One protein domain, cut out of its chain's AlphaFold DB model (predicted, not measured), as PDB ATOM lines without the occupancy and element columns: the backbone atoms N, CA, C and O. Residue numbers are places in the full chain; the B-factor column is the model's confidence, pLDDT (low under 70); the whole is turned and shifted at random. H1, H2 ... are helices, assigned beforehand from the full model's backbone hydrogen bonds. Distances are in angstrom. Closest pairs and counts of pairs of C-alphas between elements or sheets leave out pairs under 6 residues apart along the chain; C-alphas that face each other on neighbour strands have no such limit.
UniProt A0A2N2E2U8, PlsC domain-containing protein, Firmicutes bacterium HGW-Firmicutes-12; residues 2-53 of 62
ATOM      1  N   ILE A   2     133.529 176.792 105.446       93.94
ATOM      2  CA  ILE A   2     132.212 177.152 106.020       93.94
ATOM      3  C   ILE A   2     131.639 176.052 106.928       93.94
ATOM      4  O   ILE A   2     131.308 176.327 108.074       93.94
ATOM      5  N   TYR A   3     131.616 174.791 106.474       91.50
ATOM      6  CA  TYR A   3     131.124 173.661 107.281       91.50
ATOM      7  C   TYR A   3     131.830 173.524 108.638       91.50
ATOM      8  O   TYR A   3     131.182 173.307 109.653       91.50
ATOM      9  N   VAL A   4     133.159 173.654 108.670       93.25
ATOM     10  CA  VAL A   4     133.941 173.484 109.906       93.25
ATOM     11  C   VAL A   4     133.651 174.619 110.886       93.25
ATOM     12  O   VAL A   4     133.526 174.366 112.082       93.25
ATOM     13  N   ILE A   5     133.506 175.847 110.381       96.19
ATOM     14  CA  ILE A   5     133.151 177.023 111.185       96.19
ATOM     15  C   ILE A   5     131.729 176.873 111.734       96.19
ATOM     16  O   ILE A   5     131.544 176.927 112.946       96.19
ATOM     17  N   ALA A   6     130.749 176.592 110.870       95.75
ATOM     18  CA  ALA A   6     129.358 176.385 111.269       95.75
ATOM     19  C   ALA A   6     129.226 175.249 112.295       95.75
ATOM     20  O   ALA A   6     128.609 175.433 113.338       95.75
ATOM     21  N   ARG A   7     129.889 174.107 112.065       95.38
ATOM     22  CA  ARG A   7     129.919 172.983 113.012       95.38
ATOM     23  C   ARG A   7     130.505 173.385 114.362       95.38
ATOM     24  O   ARG A   7     129.967 172.977 115.382       95.38
ATOM     25  N   LYS A   8     131.591 174.167 114.396       96.19
ATOM     26  CA  LYS A   8     132.161 174.658 115.662       96.19
ATOM     27  C   LYS A   8     131.180 175.570 116.399       96.19
ATOM     28  O   LYS A   8     130.962 175.354 117.582       96.19
ATOM     29  N   ILE A   9     130.569 176.529 115.702       97.44
ATOM     30  CA  ILE A   9     129.587 177.456 116.286       97.44
ATOM     31  C   ILE A   9     128.398 176.681 116.868       97.44
ATOM     32  O   ILE A   9     128.070 176.842 118.040       97.44
ATOM     33  N   VAL A  10     127.802 175.788 116.074       97.12
ATOM     34  CA  VAL A  10     126.642 174.989 116.489       97.12
ATOM     35  C   VAL A  10     127.006 174.034 117.623       97.12
ATOM     36  O   VAL A  10     126.257 173.933 118.587       97.12
ATOM     37  N   LYS A  11     128.170 173.375 117.576       96.38
ATOM     38  CA  LYS A  11     128.616 172.499 118.668       96.38
ATOM     39  C   LYS A  11     128.762 173.268 119.978       96.38
ATOM     40  O   LYS A  11     128.291 172.788 121.003       96.38
ATOM     41  N   THR A  12     129.376 174.451 119.949       97.19
ATOM     42  CA  THR A  12     129.499 175.307 121.138       97.19
ATOM     43  C   THR A  12     128.127 175.711 121.669       97.19
ATOM     44  O   THR A  12     127.887 175.597 122.866       97.19
ATOM     45  N   PHE A  13     127.202 176.101 120.788       97.81
ATOM     46  CA  PHE A  13     125.823 176.398 121.172       97.81
ATOM     47  C   PHE A  13     125.148 175.196 121.854       97.81
ATOM     48  O   PHE A  13     124.634 175.330 122.961       97.81
ATOM     49  N   LEU A  14     125.222 174.004 121.256       97.06
ATOM     50  CA  LEU A  14     124.608 172.786 121.799       97.06
ATOM     51  C   LEU A  14     125.217 172.357 123.146       97.06
ATOM     52  O   LEU A  14     124.508 171.847 124.012       97.06
ATOM     53  N   LEU A  15     126.521 172.560 123.340       96.12
ATOM     54  CA  LEU A  15     127.187 172.270 124.612       96.12
ATOM     55  C   LEU A  15     126.723 173.216 125.728       96.12
ATOM     56  O   LEU A  15     126.512 172.760 126.848       96.12
ATOM     57  N   ILE A  16     126.547 174.505 125.426       97.06
ATOM     58  CA  ILE A  16     126.191 175.527 126.422       97.06
ATOM     59  C   ILE A  16     124.689 175.512 126.728       97.06
ATOM     60  O   ILE A  16     124.300 175.524 127.891       97.06
ATOM     61  N   PHE A  17     123.846 175.486 125.697       97.19
ATOM     62  CA  PHE A  17     122.406 175.718 125.839       97.19
ATOM     63  C   PHE A  17     121.572 174.435 125.836       97.19
ATOM     64  O   PHE A  17     120.466 174.432 126.370       97.19
ATOM     65  N   ASN A  18     122.082 173.338 125.266       94.75
ATOM     66  CA  ASN A  18     121.331 172.085 125.123       94.75
ATOM     67  C   ASN A  18     121.914 170.921 125.933       94.75
ATOM     68  O   ASN A  18     121.377 169.818 125.858       94.75
ATOM     69  N   ASN A  19     122.986 171.147 126.705       95.12
ATOM     70  CA  ASN A  19     123.652 170.118 127.509       95.12
ATOM     71  C   ASN A  19     123.960 168.850 126.687       95.12
ATOM     72  O   ASN A  19     123.652 167.729 127.100       95.12
ATOM     73  N   LEU A  20     124.511 169.034 125.481       95.62
ATOM     74  CA  LEU A  20     124.832 167.929 124.581       95.62
ATOM     75  C   LEU A  20     125.806 166.949 125.254       95.62
ATOM     76  O   LEU A  20     126.954 167.293 125.535       95.62
ATOM     77  N   LYS A  21     125.359 165.704 125.439       96.31
ATOM     78  CA  LYS A  21     126.172 164.594 125.948       96.31
ATOM     79  C   LYS A  21     126.408 163.581 124.838       96.31
ATOM     80  O   LYS A  21     125.464 163.119 124.206       96.31
ATOM     81  N   VAL A  22     127.671 163.230 124.626       95.69
ATOM     82  CA  VAL A  22     128.081 162.182 123.688       95.69
ATOM     83  C   VAL A  22     128.663 161.041 124.511       95.69
ATOM     84  O   VAL A  22     129.586 161.259 125.291       95.69
ATOM     85  N   VAL A  23     128.101 159.846 124.363       96.69
ATOM     86  CA  VAL A  23     128.527 158.629 125.065       96.69
ATOM     87  C   VAL A  23     128.802 157.554 124.019       96.69
ATOM     88  O   VAL A  23     128.045 157.443 123.056       96.69
ATOM     89  N   GLY A  24     129.875 156.775 124.192       95.75
ATOM     90  CA  GLY A  24     130.236 155.710 123.253       95.75
ATOM     91  C   GLY A  24     130.824 156.225 121.937       95.75
ATOM     92  O   GLY A  24     130.610 155.627 120.884       95.75
ATOM     93  N   GLU A  25     131.531 157.354 121.969       93.06
ATOM     94  CA  GLU A  25     132.163 157.951 120.785       93.06
ATOM     95  C   GLU A  25     133.242 157.028 120.181       93.06
ATOM     96  O   GLU A  25     133.469 157.024 118.971       93.06
ATOM     97  N   GLU A  26     133.859 156.205 121.025       93.94
ATOM     98  CA  GLU A  26     134.816 155.148 120.708       93.94
ATOM     99  C   GLU A  26     134.234 154.006 119.864       93.94
ATOM    100  O   GLU A  26     134.988 153.314 119.181       93.94
ATOM    101  N   ASN A  27     132.908 153.840 119.838       94.00
ATOM    102  CA  ASN A  27     132.251 152.810 119.027       94.00
ATOM    103  C   ASN A  27     132.303 153.125 117.525       94.00
ATOM    104  O   ASN A  27     131.972 152.276 116.697       94.00
ATOM    105  N   ILE A  28     132.678 154.352 117.156       93.69
ATOM    106  CA  ILE A  28     132.739 154.784 115.765       93.69
ATOM    107  C   ILE A  28     134.137 154.475 115.220       93.69
ATOM    108  O   ILE A  28     135.107 155.128 115.620       93.69
ATOM    109  N   PRO A  29     134.268 153.539 114.263       93.12
ATOM    110  CA  PRO A  29     135.561 153.192 113.697       93.12
ATOM    111  C   PRO A  29     136.172 154.386 112.953       93.12
ATOM    112  O   PRO A  29     135.494 155.119 112.225       93.12
ATOM    113  N   SER A  30     137.483 154.563 113.114       89.31
ATOM    114  CA  SER A  30     138.228 155.690 112.546       89.31
ATOM    115  C   SER A  30     138.388 155.607 111.025       89.31
ATOM    116  O   SER A  30     138.413 156.645 110.363       89.31
ATOM    117  N   SER A  31     138.461 154.396 110.463       88.62
ATOM    118  CA  SER A  31     138.809 154.153 109.053       88.62
ATOM    119  C   SER A  31     137.815 153.283 108.273       88.62
ATOM    120  O   SER A  31     138.021 153.061 107.083       88.62
ATOM    121  N   ALA A  32     136.721 152.823 108.889       91.69
ATOM    122  CA  ALA A  32     135.726 151.985 108.215       91.69
ATOM    123  C   ALA A  32     134.509 152.782 107.710       91.69
ATOM    124  O   ALA A  32     134.145 153.847 108.233       91.69
ATOM    125  N   ALA A  33     133.850 152.247 106.680       92.38
ATOM    126  CA  ALA A  33     132.533 152.712 106.266       92.38
ATOM    127  C   ALA A  33     131.491 152.303 107.317       92.38
ATOM    128  O   ALA A  33     131.477 151.163 107.770       92.38
ATOM    129  N   VAL A  34     130.620 153.240 107.697       93.69
ATOM    130  CA  VAL A  34     129.503 152.981 108.613       93.69
ATOM    131  C   VAL A  34     128.258 153.709 108.140       93.69
ATOM    132  O   VAL A  34     128.349 154.826 107.622       93.69
ATOM    133  N   VAL A  35     127.109 153.082 108.371       94.81
ATOM    134  CA  VAL A  35     125.791 153.704 108.247       94.81
ATOM    135  C   VAL A  35     125.353 154.112 109.648       94.81
ATOM    136  O   VAL A  35     125.215 153.269 110.529       94.81
ATOM    137  N   LEU A  36     125.184 155.415 109.864       93.44
ATOM    138  CA  LEU A  36     124.666 155.937 111.124       93.44
ATOM    139  C   LEU A  36     123.142 155.891 111.073       93.44
ATOM    140  O   LEU A  36     122.537 156.536 110.219       93.44
ATOM    141  N   VAL A  37     122.544 155.143 111.991       94.06
ATOM    142  CA  VAL A  37     121.093 155.085 112.170       94.06
ATOM    143  C   VAL A  37     120.755 155.835 113.449       94.06
ATOM    144  O   VAL A  37     121.326 155.562 114.501       94.06
ATOM    145  N   ALA A  38     119.844 156.794 113.342       93.00
ATOM    146  CA  ALA A  38     119.355 157.581 114.461       93.00
ATOM    147  C   ALA A  38     117.829 157.662 114.396       93.00
ATOM    148  O   ALA A  38     117.233 157.570 113.321       93.00
ATOM    149  N   ASN A  39     117.202 157.851 115.550       94.06
ATOM    150  CA  ASN A  39     115.814 158.280 115.618       94.06
ATOM    151  C   ASN A  39     115.654 159.673 114.982       94.06
ATOM    152  O   ASN A  39     116.570 160.491 115.060       94.06
ATOM    153  N   HIS A  40     114.488 159.943 114.383       92.19
ATOM    154  CA  HIS A  40     114.164 161.257 113.827       92.19
ATOM    155  C   HIS A  40     113.071 161.932 114.663       92.19
ATOM    156  O   HIS A  40     111.896 161.587 114.558       92.19
ATOM    157  N   VAL A  41     113.475 162.847 115.540       94.56
ATOM    158  CA  VAL A  41     112.597 163.555 116.482       94.56
ATOM    159  C   VAL A  41     112.386 165.003 116.049       94.56
ATOM    160  O   VAL A  41     111.338 165.577 116.335       94.56
ATOM    161  N   SER A  42     113.360 165.620 115.373       94.06
ATOM    162  CA  SER A  42     113.290 167.045 115.050       94.06
ATOM    163  C   SER A  42     114.187 167.464 113.884       94.06
ATOM    164  O   SER A  42     115.124 166.774 113.487       94.06
ATOM    165  N   TYR A  43     113.984 168.683 113.384       93.06
ATOM    166  CA  TYR A  43     114.906 169.301 112.423       93.06
ATOM    167  C   TYR A  43     116.309 169.579 112.995       93.06
ATOM    168  O   TYR A  43     117.227 169.889 112.236       93.06
ATOM    169  N   TRP A  44     116.499 169.455 114.314       94.38
ATOM    170  CA  TRP A  44     117.811 169.575 114.949       94.38
ATOM    171  C   TRP A  44     118.666 168.314 114.819       94.38
ATOM    172  O   TRP A  44     119.864 168.376 115.095       94.38
ATOM    173  N   ASP A  45     118.105 167.199 114.351       94.31
ATOM    174  CA  ASP A  45     118.817 165.924 114.329       94.31
ATOM    175  C   ASP A  45     120.068 165.961 113.430       94.31
ATOM    176  O   ASP A  45     121.129 165.536 113.895       94.31
ATOM    177  N   PRO A  46     120.045 166.539 112.205       94.19
ATOM    178  CA  PRO A  46     121.262 166.642 111.404       94.19
ATOM    179  C   PRO A  46     122.350 167.525 112.051       94.19
ATOM    180  O   PRO A  46     123.497 167.074 112.141       94.19
ATOM    181  N   PRO A  47     122.056 168.740 112.568       95.00
ATOM    182  CA  PRO A  47     123.034 169.517 113.333       95.00
ATOM    183  C   PRO A  47     123.601 168.785 114.557       95.00
ATOM    184  O   PRO A  47     124.818 168.802 114.765       95.00
ATOM    185  N   VAL A  48     122.748 168.125 115.346       95.81
ATOM    186  CA  VAL A  48     123.156 167.393 116.555       95.81
ATOM    187  C   VAL A  48     124.075 166.230 116.189       95.81
ATOM    188  O   VAL A  48     125.188 166.152 116.711       95.81
ATOM    189  N   LEU A  49     123.681 165.387 115.230       95.44
ATOM    190  CA  LEU A  49     124.500 164.268 114.754       95.44
ATOM    191  C   LEU A  49     125.820 164.753 114.144       95.44
ATOM    192  O   LEU A  49     126.887 164.224 114.450       95.44
ATOM    193  N   GLY A  50     125.790 165.811 113.333       95.06
ATOM    194  CA  GLY A  50     127.001 166.385 112.743       95.06
ATOM    195  C   GLY A  50     127.996 166.915 113.787       95.06
ATOM    196  O   GLY A  50     129.211 166.893 113.560       95.06
ATOM    197  N   CYS A  51     127.510 167.377 114.942       96.06
ATOM    198  CA  CYS A  51     128.340 167.875 116.041       96.06
ATOM    199  C   CYS A  51     128.811 166.772 117.003       96.06
ATOM    200  O   CYS A  51     129.927 166.873 117.531       96.06
ATOM    201  N   ALA A  52     127.989 165.742 117.216       95.06
ATOM    202  CA  ALA A  52     128.266 164.628 118.120       95.06
ATOM    203  C   ALA A  52     129.292 163.634 117.552       95.06
ATOM    204  O   ALA A  52     130.081 163.069 118.297       95.06
ATOM    205  N   ILE A  53     129.325 163.449 116.232       94.31
ATOM    206  CA  ILE A  53     130.202 162.473 115.573       94.31
ATOM    207  C   ILE A  53     131.556 163.111 115.242       94.31
ATOM    208  O   ILE A  53     131.588 164.178 114.633       94.31
TER     209      ILE A  53
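Overview. This is residues 2 to 53 of the 62 residues of the protein "PlsC domain-containing protein" of Firmicutes bacterium HGW-Firmicutes-12 (UniProt A0A2N2E2U8). What shape do these atoms make? Two helices pack at about a right angle, the long H1 first and the short H2 last, and between them residues 18 to 44 swing out in one wide loop and come back. Residues 29 to 35 stick out at the far turn of this loop, and residues 39 to 45 stick out where it returns to H2. What are the counts and the size? The printed part has 52 residues with two named helices, H1 then H2, and no named strand; the class is all helix, though under half of the residues are in named elements. The whole is only just compact, close to loose, with a radius of gyration of the C-alphas of 11.9 A and spans of 30 by 25 by 19 A.

Arrangement. How do the helices stand to each other? H1, residues 2 to 17, touches H2, residues 45 to 52, with its residues 7 to 14 alone. Their closest C-alphas, those of Lys 11 and Cys 51, are 5.3 A apart, and their lines are about perpendicular, at 90 degrees. What do the backbones show? In H1 and H2 every O i to N i+4 pair is within hydrogen-bond range.

Along the chain. Where does H1 run? It goes from C-alpha 2 at (132.212, 177.152, 106.020) to C-alpha 17 at (122.406, 175.718, 125.839), 22.2 A. Where is H2? It begins at Asp 45 and ends with C-alpha 52 at (128.266, 164.628, 118.120), 10.3 A from its first C-alpha.

Size, cuts and confidence. How far does it reach? The two C-alphas farthest apart, those of Phe 17 and Ala 32, are 32.4 A apart. Is the printed part unbroken? It has no cut, and a long link of 27 residues joins H1 to H2. How sure is the model? The mean pLDDT of the printed part is 94.7, and no printed residue is under 70.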